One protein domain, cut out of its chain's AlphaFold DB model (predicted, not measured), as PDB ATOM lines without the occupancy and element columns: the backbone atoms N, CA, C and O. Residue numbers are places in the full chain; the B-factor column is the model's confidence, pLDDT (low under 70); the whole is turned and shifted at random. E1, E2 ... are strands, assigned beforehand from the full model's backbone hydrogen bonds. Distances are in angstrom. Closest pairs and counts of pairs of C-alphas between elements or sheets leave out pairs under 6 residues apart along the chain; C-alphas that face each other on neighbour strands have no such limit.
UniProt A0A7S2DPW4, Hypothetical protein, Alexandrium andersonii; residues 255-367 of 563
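Overview. This is residues 255 to 367 of the 563 residues of the protein "Hypothetical protein" of Alexandrium andersonii (UniProt A0A7S2DPW4). With little regular structure, the domain is a long rod of lengthwise runs, with a curled antiparallel sheet, E1-E3-E6-E4, along its middle. Residues 300 to 336 turn round one end and run back beside E5 and E4. The printed part has 113 residues, with six named strands, E1 to E6 along the chain, all strand with 36 residues in named elements; it is loose, radius of gyration of the C-alphas 17.2 A, spans 55 by 26 by 18 A.

Arrangement. E1, residues 270 to 275, runs on into E2, residues 278 to 280, at 13 degrees. E3, residues 291 to 299, is antiparallel to E1, with N 272 and O 297 2.9 A apart. E6, residues 358 to 366, is antiparallel to E3, with N 360 and O 294 2.7 A apart. E4, residues 337 to 342, is antiparallel to E6, with N 337 and O 366 2.8 A apart. E4 runs on into E5, residues 345 to 347.

Along the chain. E1 begins at C-alpha 270 (157.072, 207.464, 254.706); E6, 22.5 A long, ends at C-alpha 366 (144.240, 221.434, 283.815). E3 is 22.7 A long.

Size, cuts and confidence. The printed part has no cut. The link E3 to E4 is long, 37 residues. No printed residue is under 70 in pLDDT.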
ATOM      1  N   LEU A 255     159.526 223.678 277.787       92.44
ATOM      2  CA  LEU A 255     159.628 222.541 276.874       92.44
ATOM      3  C   LEU A 255     161.074 222.405 276.401       92.44
ATOM      4  O   LEU A 255     161.711 223.400 276.064       92.44
ATOM      5  N   SER A 256     161.579 221.174 276.341       94.12
ATOM      6  CA  SER A 256     162.904 220.911 275.787       94.12
ATOM      7  C   SER A 256     162.959 221.237 274.296       94.12
ATOM      8  O   SER A 256     161.932 221.247 273.605       94.12
ATOM      9  N   ASP A 257     164.176 221.371 273.774       95.38
ATOM     10  CA  ASP A 257     164.397 221.337 272.333       95.38
ATOM     11  C   ASP A 257     163.838 220.044 271.726       95.38
ATOM     12  O   ASP A 257     163.727 218.997 272.383       95.38
ATOM     13  N   TRP A 258     163.452 220.137 270.456       95.06
ATOM     14  CA  TRP A 258     163.009 218.985 269.686       95.06
ATOM     15  C   TRP A 258     164.162 218.013 269.465       95.06
ATOM     16  O   TRP A 258     165.271 218.416 269.118       95.06
ATOM     17  N   SER A 259     163.875 216.716 269.585       94.44
ATOM     18  CA  SER A 259     164.776 215.703 269.053       94.44
ATOM     19  C   SER A 259     164.983 215.914 267.553       94.44
ATOM     20  O   SER A 259     164.120 216.461 266.854       94.44
ATOM     21  N   MET A 260     166.099 215.398 267.041       93.88
ATOM     22  CA  MET A 260     166.235 215.198 265.601       93.88
ATOM     23  C   MET A 260     165.062 214.348 265.092       93.88
ATOM     24  O   MET A 260     164.484 213.549 265.843       93.88
ATOM     25  N   TRP A 261     164.691 214.554 263.829       92.75
ATOM     26  CA  TRP A 261     163.731 213.686 263.160       92.75
ATOM     27  C   TRP A 261     164.267 212.257 263.141       92.75
ATOM     28  O   TRP A 261     165.438 212.043 262.830       92.75
ATOM     29  N   GLY A 262     163.416 211.302 263.515       91.00
ATOM     30  CA  GLY A 262     163.723 209.886 263.368       91.00
ATOM     31  C   GLY A 262     163.823 209.480 261.900       91.00
ATOM     32  O   GLY A 262     163.446 210.237 261.002       91.00
ATOM     33  N   ASP A 263     164.304 208.260 261.675       92.06
ATOM     34  CA  ASP A 263     164.396 207.694 260.335       92.06
ATOM     35  C   ASP A 263     163.022 207.627 259.660       92.06
ATOM     36  O   ASP A 263     161.979 207.488 260.310       92.06
ATOM     37  N   CYS A 264     163.034 207.743 258.334       90.56
ATOM     38  CA  CYS A 264     161.819 207.630 257.547       90.56
ATOM     39  C   CYS A 264     161.270 206.205 257.650       90.56
ATOM     40  O   CYS A 264     162.013 205.248 257.434       90.56
ATOM     41  N   SER A 265     159.979 206.063 257.966       90.19
ATOM     42  CA  SER A 265     159.361 204.749 258.182       90.19
ATOM     43  C   SER A 265     159.428 203.834 256.959       90.19
ATOM     44  O   SER A 265     159.471 202.623 257.111       90.19
ATOM     45  N   GLU A 266     159.418 204.418 255.762       86.06
ATOM     46  CA  GLU A 266     159.395 203.717 254.482       86.06
ATOM     47  C   GLU A 266     160.285 204.441 253.466       86.06
ATOM     48  O   GLU A 266     160.551 205.641 253.574       86.06
ATOM     49  N   THR A 267     160.729 203.731 252.430       85.56
ATOM     50  CA  THR A 267     161.538 204.333 251.356       85.56
ATOM     51  C   THR A 267     160.727 205.250 250.433       85.56
ATOM     52  O   THR A 267     161.309 206.103 249.769       85.56
ATOM     53  N   CYS A 268     159.402 205.089 250.400       85.31
ATOM     54  CA  CYS A 268     158.449 205.867 249.604       85.31
ATOM     55  C   CYS A 268     157.221 206.213 250.458       85.31
ATOM     56  O   CYS A 268     156.642 205.321 251.069       85.31
ATOM     57  N   SER A 269     156.779 207.475 250.437       85.00
ATOM     58  CA  SER A 269     155.619 207.980 251.198       85.00
ATOM     59  C   SER A 269     155.686 207.648 252.698       85.00
ATOM     60  O   SER A 269     154.695 207.276 253.318       85.00
ATOM     61  N   GLY A 270     156.872 207.763 253.295       87.31
ATOM     62  CA  GLY A 270     157.072 207.464 254.706       87.31
ATOM     63  C   GLY A 270     156.666 208.614 255.627       87.31
ATOM     64  O   GLY A 270     156.426 209.750 255.208       87.31
ATOM     65  N   VAL A 271     156.637 208.318 256.922       91.62
ATOM     66  CA  VAL A 271     156.504 209.312 257.985       91.62
ATOM     67  C   VAL A 271     157.743 209.297 258.865       91.62
ATOM     68  O   VAL A 271     158.316 208.245 259.145       91.62
ATOM     69  N   MET A 272     158.148 210.472 259.321       91.94
ATOM     70  CA  MET A 272     159.176 210.644 260.339       91.94
ATOM     71  C   MET A 272     158.549 211.291 261.564       91.94
ATOM     72  O   MET A 272     157.618 212.092 261.461       91.94
ATOM     73  N   THR A 273     159.060 210.943 262.741       93.19
ATOM     74  CA  THR A 273     158.557 211.495 264.001       93.19
ATOM     75  C   THR A 273     159.676 212.139 264.794       93.19
ATOM     76  O   THR A 273     160.820 211.689 264.754       93.19
ATOM     77  N   ARG A 274     159.338 213.196 265.526       94.69
ATOM     78  CA  ARG A 274     160.212 213.795 266.534       94.69
ATOM     79  C   ARG A 274     159.435 214.072 267.807       94.69
ATOM     80  O   ARG A 274     158.207 214.196 267.792       94.69
ATOM     81  N   SER A 275     160.155 214.163 268.913       94.94
ATOM     82  CA  SER A 275     159.571 214.372 270.233       94.94
ATOM     83  C   SER A 275     160.382 215.359 271.055       94.94
ATOM     84  O   SER A 275     161.596 215.464 270.899       94.94
ATOM     85  N   ARG A 276     159.704 216.046 271.966       94.44
ATOM     86  CA  ARG A 276     160.288 216.849 273.038       94.44
ATOM     87  C   ARG A 276     159.579 216.524 274.345       94.44
ATOM     88  O   ARG A 276     158.484 215.963 274.344       94.44
ATOM     89  N   ARG A 277     160.197 216.868 275.468       91.88
ATOM     90  CA  ARG A 277     159.639 216.625 276.804       91.88
ATOM     91  C   ARG A 277     159.450 217.928 277.561       91.88
ATOM     92  O   ARG A 277     160.071 218.936 277.240       91.88
ATOM     93  N   ILE A 278     158.628 217.874 278.598       91.00
ATOM     94  CA  ILE A 278     158.540 218.945 279.588       91.00
ATOM     95  C   ILE A 278     159.811 218.862 280.438       91.00
ATOM     96  O   ILE A 278     160.082 217.833 281.061       91.00
ATOM     97  N   GLN A 279     160.640 219.899 280.379       90.31
ATOM     98  CA  GLN A 279     161.876 220.003 281.152       90.31
ATOM     99  C   GLN A 279     161.602 220.560 282.552       90.31
ATOM    100  O   GLN A 279     162.226 220.124 283.516       90.31
ATOM    101  N   GLN A 280     160.651 221.484 282.654       87.88
ATOM    102  CA  GLN A 280     160.207 222.103 283.894       87.88
ATOM    103  C   GLN A 280     158.704 222.307 283.799       87.88
ATOM    104  O   GLN A 280     158.250 222.876 282.815       87.88
ATOM    105  N   TYR A 281     157.959 221.813 284.782       85.50
ATOM    106  CA  TYR A 281     156.510 221.999 284.860       85.50
ATOM    107  C   TYR A 281     156.188 223.408 285.367       85.50
ATOM    108  O   TYR A 281     156.932 223.936 286.197       85.50
ATOM    109  N   GLY A 282     155.079 223.989 284.902       84.38
ATOM    110  CA  GLY A 282     154.576 225.248 285.453       84.38
ATOM    111  C   GLY A 282     154.036 225.073 286.880       84.38
ATOM    112  O   GLY A 282     153.422 224.047 287.182       84.38
ATOM    113  N   SER A 283     154.247 226.053 287.766       81.25
ATOM    114  CA  SER A 283     153.653 226.076 289.114       81.25
ATOM    115  C   SER A 283     153.250 227.482 289.571       81.25
ATOM    116  O   SER A 283     153.815 228.496 289.144       81.25
ATOM    117  N   GLY A 284     152.268 227.549 290.474       75.31
ATOM    118  CA  GLY A 284     151.758 228.804 291.030       75.31
ATOM    119  C   GLY A 284     151.108 229.695 289.966       75.31
ATOM    120  O   GLY A 284     150.228 229.257 289.227       75.31
ATOM    121  N   ARG A 285     151.540 230.964 289.888       73.69
ATOM    122  CA  ARG A 285     151.115 231.925 288.846       73.69
ATOM    123  C   ARG A 285     151.936 231.850 287.545       73.69
ATOM    124  O   ARG A 285     151.722 232.685 286.669       73.69
ATOM    125  N   GLY A 286     152.875 230.908 287.427       80.88
ATOM    126  CA  GLY A 286     153.680 230.737 286.216       80.88
ATOM    127  C   GLY A 286     152.887 230.163 285.036       80.88
ATOM    128  O   GLY A 286     151.789 229.624 285.196       80.88
ATOM    129  N   ALA A 287     153.437 230.291 283.830       85.56
ATOM    130  CA  ALA A 287     152.833 229.757 282.614       85.56
ATOM    131  C   ALA A 287     152.913 228.222 282.584       85.56
ATOM    132  O   ALA A 287     153.988 227.651 282.732       85.56
ATOM    133  N   PHE A 288     151.791 227.547 282.340       89.88
ATOM    134  CA  PHE A 288     151.756 226.095 282.137       89.88
ATOM    135  C   PHE A 288     152.039 225.741 280.674       89.88
ATOM    136  O   PHE A 288     151.767 226.536 279.771       89.88
ATOM    137  N   CYS A 289     152.564 224.544 280.421       90.56
ATOM    138  CA  CYS A 289     152.851 224.097 279.068       90.56
ATOM    139  C   CYS A 289     151.571 223.877 278.252       90.56
ATOM    140  O   CYS A 289     150.664 223.140 278.648       90.56
ATOM    141  N   ASP A 290     151.561 224.451 277.050       90.69
ATOM    142  CA  ASP A 290     150.576 224.188 276.006       90.69
ATOM    143  C   ASP A 290     151.300 223.943 274.674       90.69
ATOM    144  O   ASP A 290     152.260 224.639 274.325       90.69
ATOM    145  N   GLY A 291     150.884 222.911 273.939       91.06
ATOM    146  CA  GLY A 291     151.429 222.585 272.621       91.06
ATOM    147  C   GLY A 291     151.842 221.124 272.435       91.06
ATOM    148  O   GLY A 291     151.384 220.214 273.124       91.06
ATOM    149  N   HIS A 292     152.681 220.873 271.426       94.81
ATOM    150  CA  HIS A 292     153.006 219.514 270.975       94.81
ATOM    151  C   HIS A 292     154.180 218.921 271.760       94.81
ATOM    152  O   HIS A 292     155.186 219.596 271.944       94.81
ATOM    153  N   LEU A 293     154.089 217.655 272.161       94.19
ATOM    154  CA  LEU A 293     155.194 216.862 272.720       94.19
ATOM    155  C   LEU A 293     155.756 215.858 271.709       94.19
ATOM    156  O   LEU A 293     156.921 215.482 271.779       94.19
ATOM    157  N   LYS A 294     154.945 215.440 270.738       95.00
ATOM    158  CA  LYS A 294     155.359 214.560 269.644       95.00
ATOM    159  C   LYS A 294     154.639 214.974 268.378       95.00
ATOM    160  O   LYS A 294     153.444 215.255 268.434       95.00
ATOM    161  N   GLU A 295     155.332 214.969 267.251       95.19
ATOM    162  CA  GLU A 295     154.744 215.280 265.949       95.19
ATOM    163  C   GLU A 295     155.299 214.393 264.840       95.19
ATOM    164  O   GLU A 295     156.355 213.768 264.981       95.19
ATOM    165  N   THR A 296     154.523 214.308 263.764       93.69
ATOM    166  CA  THR A 296     154.833 213.552 262.559       93.69
ATOM    167  C   THR A 296     154.879 214.490 261.369       93.69
ATOM    168  O   THR A 296     154.067 215.405 261.278       93.69
ATOM    169  N   ALA A 297     155.803 214.228 260.454       92.19
ATOM    170  CA  ALA A 297     155.903 214.903 259.169       92.19
ATOM    171  C   ALA A 297     156.199 213.864 258.079       92.19
ATOM    172  O   ALA A 297     156.723 212.786 258.389       92.19
ATOM    173  N   PRO A 298     155.888 214.149 256.808       90.81
ATOM    174  CA  PRO A 298     156.145 213.200 255.739       90.81
ATOM    175  C   PRO A 298     157.596 213.250 255.265       90.81
ATOM    176  O   PRO A 298     158.241 214.304 255.275       90.81
ATOM    177  N   CYS A 299     158.090 212.103 254.815       88.75
ATOM    178  CA  CYS A 299     159.418 211.932 254.249       88.75
ATOM    179  C   CYS A 299     159.352 211.076 252.975       88.75
ATOM    180  O   CYS A 299     158.544 210.157 252.856       88.75
ATOM    181  N   ASN A 300     160.227 211.390 252.015       86.62
ATOM    182  CA  ASN A 300     160.350 210.680 250.739       86.62
ATOM    183  C   ASN A 300     159.013 210.522 249.963       86.62
ATOM    184  O   ASN A 300     158.657 209.386 249.640       86.62
ATOM    185  N   PRO A 301     158.248 211.585 249.624       81.44
ATOM    186  CA  PRO A 301     158.596 213.018 249.566       81.44
ATOM    187  C   PRO A 301     158.143 213.845 250.790       81.44
ATOM    188  O   PRO A 301     157.268 213.438 251.550       81.44
ATOM    189  N   THR A 302     158.711 215.043 250.968       83.94
ATOM    190  CA  THR A 302     158.190 216.039 251.929       83.94
ATOM    191  C   THR A 302     156.975 216.792 251.357       83.94
ATOM    192  O   THR A 302     156.725 216.739 250.157       83.94
ATOM    193  N   LEU A 303     156.233 217.550 252.183       80.12
ATOM    194  CA  LEU A 303     155.041 218.321 251.758       80.12
ATOM    195  C   LEU A 303     155.274 219.268 250.565       80.12
ATOM    196  O   LEU A 303     154.328 219.631 249.872       80.12
ATOM    197  N   SER A 304     156.515 219.701 250.343       79.38
ATOM    198  CA  SER A 304     156.902 220.620 249.267       79.38
ATOM    199  C   SER A 304     157.429 219.919 248.011       79.38
ATOM    200  O   SER A 304     157.725 220.586 247.020       79.38
ATOM    201  N   GLN A 305     157.566 218.593 248.036       83.06
ATOM    202  CA  GLN A 305     158.104 217.791 246.944       83.06
ATOM    203  C   GLN A 305     156.991 216.985 246.270       83.06
ATOM    204  O   GLN A 305     156.121 216.420 246.927       83.06
ATOM    205  N   ALA A 306     157.027 216.917 244.938       78.88
ATOM    206  CA  ALA A 306     156.099 216.083 244.184       78.88
ATOM    207  C   ALA A 306     156.397 214.595 244.418       78.88
ATOM    208  O   ALA A 306     157.560 214.192 244.491       78.88
ATOM    209  N   THR A 307     155.345 213.779 244.490       78.62
ATOM    210  CA  THR A 307     155.466 212.324 244.621       78.62
ATOM    211  C   THR A 307     156.222 211.743 243.422       78.62
ATOM    212  O   THR A 307     155.767 211.913 242.288       78.62
ATOM    213  N   PRO A 308     157.367 211.065 243.631       81.81
ATOM    214  CA  PRO A 308     158.091 210.413 242.547       81.81
ATOM    215  C   PRO A 308     157.211 209.367 241.859       81.81
ATOM    216  O   PRO A 308     156.495 208.631 242.536       81.81
ATOM    217  N   ALA A 309     157.306 209.249 240.530       78.50
ATOM    218  CA  ALA A 309     156.505 208.291 239.759       78.50
ATOM    219  C   ALA A 309     156.668 206.838 240.253       78.50
ATOM    220  O   ALA A 309     155.699 206.093 240.285       78.50
ATOM    221  N   ALA A 310     157.865 206.474 240.729       77.62
ATOM    222  CA  ALA A 310     158.166 205.156 241.299       77.62
ATOM    223  C   ALA A 310     157.460 204.858 242.640       77.62
ATOM    224  O   ALA A 310     157.418 203.713 243.069       77.62
ATOM    225  N   CYS A 311     156.928 205.880 243.317       75.88
ATOM    226  CA  CYS A 311     156.195 205.749 244.577       75.88
ATOM    227  C   CYS A 311     154.671 205.900 244.384       75.88
ATOM    228  O   CYS A 311     153.940 205.993 245.370       75.88
ATOM    229  N   ALA A 312     154.196 205.982 243.134       79.12
ATOM    230  CA  ALA A 312     152.793 206.168 242.759       79.12
ATOM    231  C   ALA A 312     152.176 204.898 242.130       79.12
ATOM    232  O   ALA A 312     151.207 204.983 241.376       79.12
ATOM    233  N   ASP A 313     152.732 203.722 242.438       74.38
ATOM    234  CA  ASP A 313     152.273 202.434 241.912       74.38
ATOM    235  C   ASP A 313     151.107 201.872 242.740       74.38
ATOM    236  O   ASP A 313     151.270 201.062 243.651       74.38
ATOM    237  N   GLY A 314     149.889 202.303 242.407       78.12
ATOM    238  CA  GLY A 314     148.653 201.753 242.961       78.12
ATOM    239  C   GLY A 314     147.577 202.804 243.209       78.12
ATOM    240  O   GLY A 314     147.689 203.953 242.789       78.12
ATOM    241  N   LEU A 315     146.503 202.406 243.894       84.44
ATOM    242  CA  LEU A 315     145.474 203.354 244.324       84.44
ATOM    243  C   LEU A 315     146.025 204.238 245.457       84.44
ATOM    244  O   LEU A 315     146.584 203.675 246.405       84.44
ATOM    245  N   PRO A 316     145.857 205.576 245.390       87.56
ATOM    246  CA  PRO A 316     146.276 206.496 246.444       87.56
ATOM    247  C   PRO A 316     145.671 206.123 247.797       87.56
ATOM    248  O   PRO A 316     144.456 205.965 247.928       87.56
ATOM    249  N   VAL A 317     146.528 205.996 248.808       88.94
ATOM    250  CA  VAL A 317     146.134 205.741 250.192       88.94
ATOM    251  C   VAL A 317     146.451 206.980 251.010       88.94
ATOM    252  O   VAL A 317     147.617 207.319 251.210       88.94
ATOM    253  N   ASP A 318     145.405 207.657 251.471       91.19
ATOM    254  CA  ASP A 318     145.533 208.821 252.343       91.19
ATOM    255  C   ASP A 318     145.980 208.403 253.749       91.19
ATOM    256  O   ASP A 318     145.560 207.368 254.278       91.19
ATOM    257  N   CYS A 319     146.810 209.245 254.365       90.75
ATOM    258  CA  CYS A 319     147.159 209.126 255.768       90.75
ATOM    259  C   CYS A 319     145.910 209.202 256.652       90.75
ATOM    260  O   CYS A 319     145.106 210.131 256.540       90.75
ATOM    261  N   GLU A 320     145.806 208.273 257.598       93.50
ATOM    262  CA  GLU A 320     144.741 208.242 258.592       93.50
ATOM    263  C   GLU A 320     145.355 208.329 259.992       93.50
ATOM    264  O   GLU A 320     146.077 207.430 260.431       93.50
ATOM    265  N   LEU A 321     145.082 209.430 260.693       92.50
ATOM    266  CA  LEU A 321     145.427 209.583 262.104       92.50
ATOM    267  C   LEU A 321     144.288 209.038 262.964       92.50
ATOM    268  O   LEU A 321     143.119 209.231 262.640       92.50
ATOM    269  N   SER A 322     144.626 208.399 264.082       94.44
ATOM    270  CA  SER A 322     143.627 207.966 265.051       94.44
ATOM    271  C   SER A 322     142.907 209.156 265.667       94.44
ATOM    272  O   SER A 322     143.451 210.263 265.765       94.44
ATOM    273  N   GLU A 323     141.718 208.883 266.197       94.94
ATOM    274  CA  GLU A 323     141.111 209.767 267.183       94.94
ATOM    275  C   GLU A 323     142.073 209.997 268.353       94.94
ATOM    276  O   GLU A 323     142.924 209.158 268.684       94.94
ATOM    277  N   TRP A 324     141.950 211.168 268.969       95.19
ATOM    278  CA  TRP A 324     142.710 211.486 270.166       95.19
ATOM    279  C   TRP A 324     142.283 210.586 271.322       95.19
ATOM    280  O   TRP A 324     141.090 210.408 271.574       95.19
ATOM    281  N   SER A 325     143.257 210.087 272.084       95.25
ATOM    282  CA  SER A 325     142.981 209.452 273.367       95.25
ATOM    283  C   SER A 325     142.244 210.425 274.290       95.25
ATOM    284  O   SER A 325     142.351 211.654 274.158       95.25
ATOM    285  N   SER A 326     141.539 209.884 275.285       95.25
ATOM    286  CA  SER A 326     141.148 210.692 276.435       95.25
ATOM    287  C   SER A 326     142.384 211.350 277.049       95.25
ATOM    288  O   SER A 326     143.515 210.862 276.925       95.25
ATOM    289  N   TRP A 327     142.169 212.509 277.666       93.44
ATOM    290  CA  TRP A 327     143.223 213.159 278.426       93.44
ATOM    291  C   TRP A 327     143.652 212.269 279.590       93.44
ATOM    292  O   TRP A 327     142.806 211.682 280.267       93.44
ATOM    293  N   GLY A 328     144.966 212.167 279.794       91.56
ATOM    294  CA  GLY A 328     145.527 211.535 280.979       91.56
ATOM    295  C   GLY A 328     145.122 212.273 282.260       91.56
ATOM    296  O   GLY A 328     144.594 213.386 282.195       91.56
ATOM    297  N   PRO A 329     145.369 211.672 283.436       90.75
ATOM    298  CA  PRO A 329     145.109 212.341 284.702       90.75
ATOM    299  C   PRO A 329     145.898 213.652 284.781       90.75
ATOM    300  O   PRO A 329     147.041 213.730 284.325       90.75
ATOM    301  N   CYS A 330     145.278 214.678 285.362       89.56
ATOM    302  CA  CYS A 330     145.960 215.935 285.632       89.56
ATOM    303  C   CYS A 330     147.065 215.712 286.672       89.56
ATOM    304  O   CYS A 330     146.836 215.010 287.658       89.56
ATOM    305  N   THR A 331     148.240 216.315 286.482       86.81
ATOM    306  CA  THR A 331     149.339 216.223 287.461       86.81
ATOM    307  C   THR A 331     148.995 216.859 288.811       86.81
ATOM    308  O   THR A 331     149.574 216.465 289.819       86.81
ATOM    309  N   ALA A 332     148.033 217.788 288.846       79.56
ATOM    310  CA  ALA A 332     147.517 218.402 290.065       79.56
ATOM    311  C   ALA A 332     145.983 218.474 290.037       79.56
ATOM    312  O   ALA A 332     145.378 218.834 289.031       79.56
ATOM    313  N   SER A 333     145.328 218.148 291.151       81.50
ATOM    314  CA  SER A 333     143.862 218.231 291.259       81.50
ATOM    315  C   SER A 333     143.343 219.666 291.397       81.50
ATOM    316  O   SER A 333     142.167 219.911 291.152       81.50
ATOM    317  N   CYS A 334     144.201 220.601 291.804       78.25
ATOM    318  CA  CYS A 334     143.897 222.014 292.005       78.25
ATOM    319  C   CYS A 334     145.196 222.839 291.963       78.25
ATOM    320  O   CYS A 334     146.282 222.271 292.064       78.25
ATOM    321  N   GLY A 335     145.097 224.164 291.843       71.19
ATOM    322  CA  GLY A 335     146.254 225.070 291.833       71.19
ATOM    323  C   GLY A 335     147.007 225.124 290.499       71.19
ATOM    324  O   GLY A 335     148.047 225.768 290.413       71.19
ATOM    325  N   GLY A 336     146.453 224.499 289.458       78.81
ATOM    326  CA  GLY A 336     147.061 224.359 288.142       78.81
ATOM    327  C   GLY A 336     147.945 223.113 288.030       78.81
ATOM    328  O   GLY A 336     148.829 222.869 288.844       78.81
ATOM    329  N   GLY A 337     147.698 222.320 286.990       84.06
ATOM    330  CA  GLY A 337     148.481 221.150 286.607       84.06
ATOM    331  C   GLY A 337     148.473 220.958 285.094       84.06
ATOM    332  O   GLY A 337     147.897 221.752 284.350       84.06
ATOM    333  N   GLU A 338     149.096 219.886 284.624       88.94
ATOM    334  CA  GLU A 338     149.236 219.579 283.201       88.94
ATOM    335  C   GLU A 338     148.704 218.178 282.905       88.94
ATOM    336  O   GLU A 338     148.819 217.258 283.713       88.94
ATOM    337  N   GLN A 339     148.090 218.011 281.738       91.50
ATOM    338  CA  GLN A 339     147.636 216.714 281.239       91.50
ATOM    339  C   GLN A 339     148.027 216.575 279.777       91.50
ATOM    340  O   GLN A 339     148.035 217.550 279.024       91.50
ATOM    341  N   SER A 340     148.326 215.347 279.359       93.50
ATOM    342  CA  SER A 340     148.669 215.047 277.972       93.50
ATOM    343  C   SER A 340     147.738 214.000 277.376       93.50
ATOM    344  O   SER A 340     147.108 213.219 278.093       93.50
ATOM    345  N   ARG A 341     147.619 214.013 276.049       95.06
ATOM    346  CA  ARG A 341     146.916 212.985 275.275       95.06
ATOM    347  C   ARG A 341     147.658 212.694 273.982       95.06
ATOM    348  O   ARG A 341     148.391 213.550 273.482       95.06
ATOM    349  N   GLY A 342     147.448 211.501 273.445       95.62
ATOM    350  CA  GLY A 342     148.125 211.025 272.245       95.62
ATOM    351  C   GLY A 342     147.161 210.551 271.166       95.62
ATOM    352  O   GLY A 342     146.007 210.238 271.439       95.62
ATOM    353  N   ARG A 343     147.654 210.489 269.935       94.19
ATOM    354  CA  ARG A 343     147.047 209.797 268.794       94.19
ATOM    355  C   ARG A 343     148.152 209.149 267.962       94.19
ATOM    356  O   ARG A 343     149.314 209.545 268.062       94.19
ATOM    357  N   ALA A 344     147.808 208.162 267.149       92.88
ATOM    358  CA  ALA A 344     148.759 207.418 266.327       92.88
ATOM    359  C   ALA A 344     148.460 207.579 264.833       92.88
ATOM    360  O   ALA A 344     147.348 207.928 264.448       92.88
ATOM    361  N   VAL A 345     149.448 207.293 263.990       92.06
ATOM    362  CA  VAL A 345     149.217 207.074 262.557       92.06
ATOM    363  C   VAL A 345     148.640 205.664 262.416       92.06
ATOM    364  O   VAL A 345     149.349 204.694 262.672       92.06
ATOM    365  N   ILE A 346     147.354 205.543 262.080       91.25
ATOM    366  CA  ILE A 346     146.692 204.247 261.849       91.25
ATOM    367  C   ILE A 346     147.058 203.721 260.466       91.25
ATOM    368  O   ILE A 346     147.298 202.528 260.291       91.25
ATOM    369  N   ARG A 347     147.106 204.620 259.482       89.56
ATOM    370  CA  ARG A 347     147.445 204.289 258.104       89.56
ATOM    371  C   ARG A 347     148.483 205.268 257.592       89.56
ATOM    372  O   ARG A 347     148.229 206.471 257.564       89.56
ATOM    373  N   ALA A 348     149.647 204.746 257.223       86.62
ATOM    374  CA  ALA A 348     150.669 205.521 256.534       86.62
ATOM    375  C   ALA A 348     150.198 205.858 255.105       86.62
ATOM    376  O   ALA A 348     149.444 205.075 254.514       86.62
ATOM    377  N   PRO A 349     150.611 207.009 254.550       87.69
ATOM    378  CA  PRO A 349     150.267 207.368 253.186       87.69
ATOM    379  C   PRO A 349     150.993 206.453 252.194       87.69
ATOM    380  O   PRO A 349     152.136 206.068 252.414       87.69
ATOM    381  N   ALA A 350     150.346 206.117 251.081       86.81
ATOM    382  CA  ALA A 350     150.966 205.351 249.999       86.81
ATOM    383  C   ALA A 350     150.429 205.795 248.635       86.81
ATOM    384  O   ALA A 350     149.362 206.406 248.541       86.81
ATOM    385  N   ASN A 351     151.163 205.475 247.567       84.75
ATOM    386  CA  ASN A 351     150.742 205.666 246.173       84.75
ATOM    387  C   ASN A 351     150.273 207.097 245.841       84.75
ATOM    388  O   ASN A 351     149.319 207.291 245.091       84.75
ATOM    389  N   GLY A 352     150.903 208.114 246.436       79.44
ATOM    390  CA  GLY A 352     150.544 209.520 246.211       79.44
ATOM    391  C   GLY A 352     149.266 210.000 246.909       79.44
ATOM    392  O   GLY A 352     148.732 211.038 246.521       79.44
ATOM    393  N   GLY A 353     148.777 209.281 247.923       84.69
ATOM    394  CA  GLY A 353     147.725 209.780 248.815       84.69
ATOM    395  C   GLY A 353     148.192 210.926 249.725       84.69
ATOM    396  O   GLY A 353     149.372 211.285 249.770       84.69
ATOM    397  N   LYS A 354     147.255 211.531 250.459       87.38
ATOM    398  CA  LYS A 354     147.516 212.672 251.352       87.38
ATOM    399  C   LYS A 354     148.506 212.315 252.457       87.38
ATOM    400  O   LYS A 354     148.295 211.366 253.206       87.38
ATOM    401  N   LEU A 355     149.546 213.129 252.590       88.31
ATOM    402  CA  LEU A 355     150.635 212.948 253.546       88.31
ATOM    403  C   LEU A 355     150.218 213.264 254.996       88.31
ATOM    404  O   LEU A 355     149.389 214.144 255.229       88.31
ATOM    405  N   CYS A 356     150.817 212.570 255.974       86.00
ATOM    406  CA  CYS A 356     150.603 212.864 257.395       86.00
ATOM    407  C   CYS A 356     151.412 214.089 257.832       86.00
ATOM    408  O   CYS A 356     152.637 214.071 257.724       86.00
ATOM    409  N   ASP A 357     150.756 215.082 258.428       89.94
ATOM    410  CA  ASP A 357     151.421 216.166 259.153       89.94
ATOM    411  C   ASP A 357     150.640 216.523 260.425       89.94
ATOM    412  O   ASP A 357     149.404 216.501 260.450       89.94
ATOM    413  N   GLY A 358     151.366 216.827 261.499       90.19
ATOM    414  CA  GLY A 358     150.810 217.369 262.734       90.19
ATOM    415  C   GLY A 358     151.157 216.595 264.006       90.19
ATOM    416  O   GLY A 358     151.953 215.657 264.036       90.19
ATOM    417  N   ALA A 359     150.543 217.015 265.113       93.56
ATOM    418  CA  ALA A 359     150.855 216.487 266.437       93.56
ATOM    419  C   ALA A 359     150.366 215.045 266.629       93.56
ATOM    420  O   ALA A 359     149.227 214.720 266.291       93.56
ATOM    421  N   LEU A 360     151.200 214.214 267.247       94.50
ATOM    422  CA  LEU A 360     150.869 212.885 267.764       94.50
ATOM    423  C   LEU A 360     150.684 212.884 269.285       94.50
ATOM    424  O   LEU A 360     150.022 212.003 269.819       94.50
ATOM    425  N   GLN A 361     151.237 213.865 269.998       96.00
ATOM    426  CA  GLN A 361     151.025 214.032 271.434       96.00
ATOM    427  C   GLN A 361     150.991 215.517 271.774       96.00
ATOM    428  O   GLN A 361     151.848 216.266 271.304       96.00
ATOM    429  N   ILE A 362     150.024 215.932 272.588       95.69
ATOM    430  CA  ILE A 362     149.870 217.321 273.039       95.69
ATOM    431  C   ILE A 362     149.726 217.394 274.560       95.69
ATOM    432  O   ILE A 362     149.262 216.438 275.185       95.69
ATOM    433  N   VAL A 363     150.113 218.532 275.130       94.94
ATOM    434  CA  VAL A 363     149.949 218.893 276.544       94.94
ATOM    435  C   VAL A 363     149.091 220.148 276.654       94.94
ATOM    436  O   VAL A 363     149.113 220.978 275.749       94.94
ATOM    437  N   ARG A 364     148.323 220.261 277.739       91.50
ATOM    438  CA  ARG A 364     147.610 221.485 278.116       91.50
ATOM    439  C   ARG A 364     147.497 221.626 279.629       91.50
ATOM    440  O   ARG A 364     147.585 220.631 280.357       91.50
ATOM    441  N   GLN A 365     147.136 222.828 280.067       90.25
ATOM    442  CA  GLN A 365     146.763 223.109 281.450       90.25
ATOM    443  C   GLN A 365     145.455 222.401 281.864       90.25
ATOM    444  O   GLN A 365     144.502 222.250 281.091       90.25
ATOM    445  N   CYS A 366     145.402 221.975 283.120       89.12
ATOM    446  CA  CYS A 366     144.240 221.434 283.815       89.12
ATOM    447  C   CYS A 366     144.244 221.863 285.287       89.12
ATOM    448  O   CYS A 366     145.173 222.528 285.735       89.12
ATOM    449  N   GLY A 367     143.180 221.544 286.032       79.50
ATOM    450  CA  GLY A 367     143.126 221.834 287.471       79.50
ATOM    451  C   GLY A 367     143.250 223.324 287.814       79.50
ATOM    452  O   GLY A 367     143.795 223.652 288.861       79.50
TER     453      GLY A 367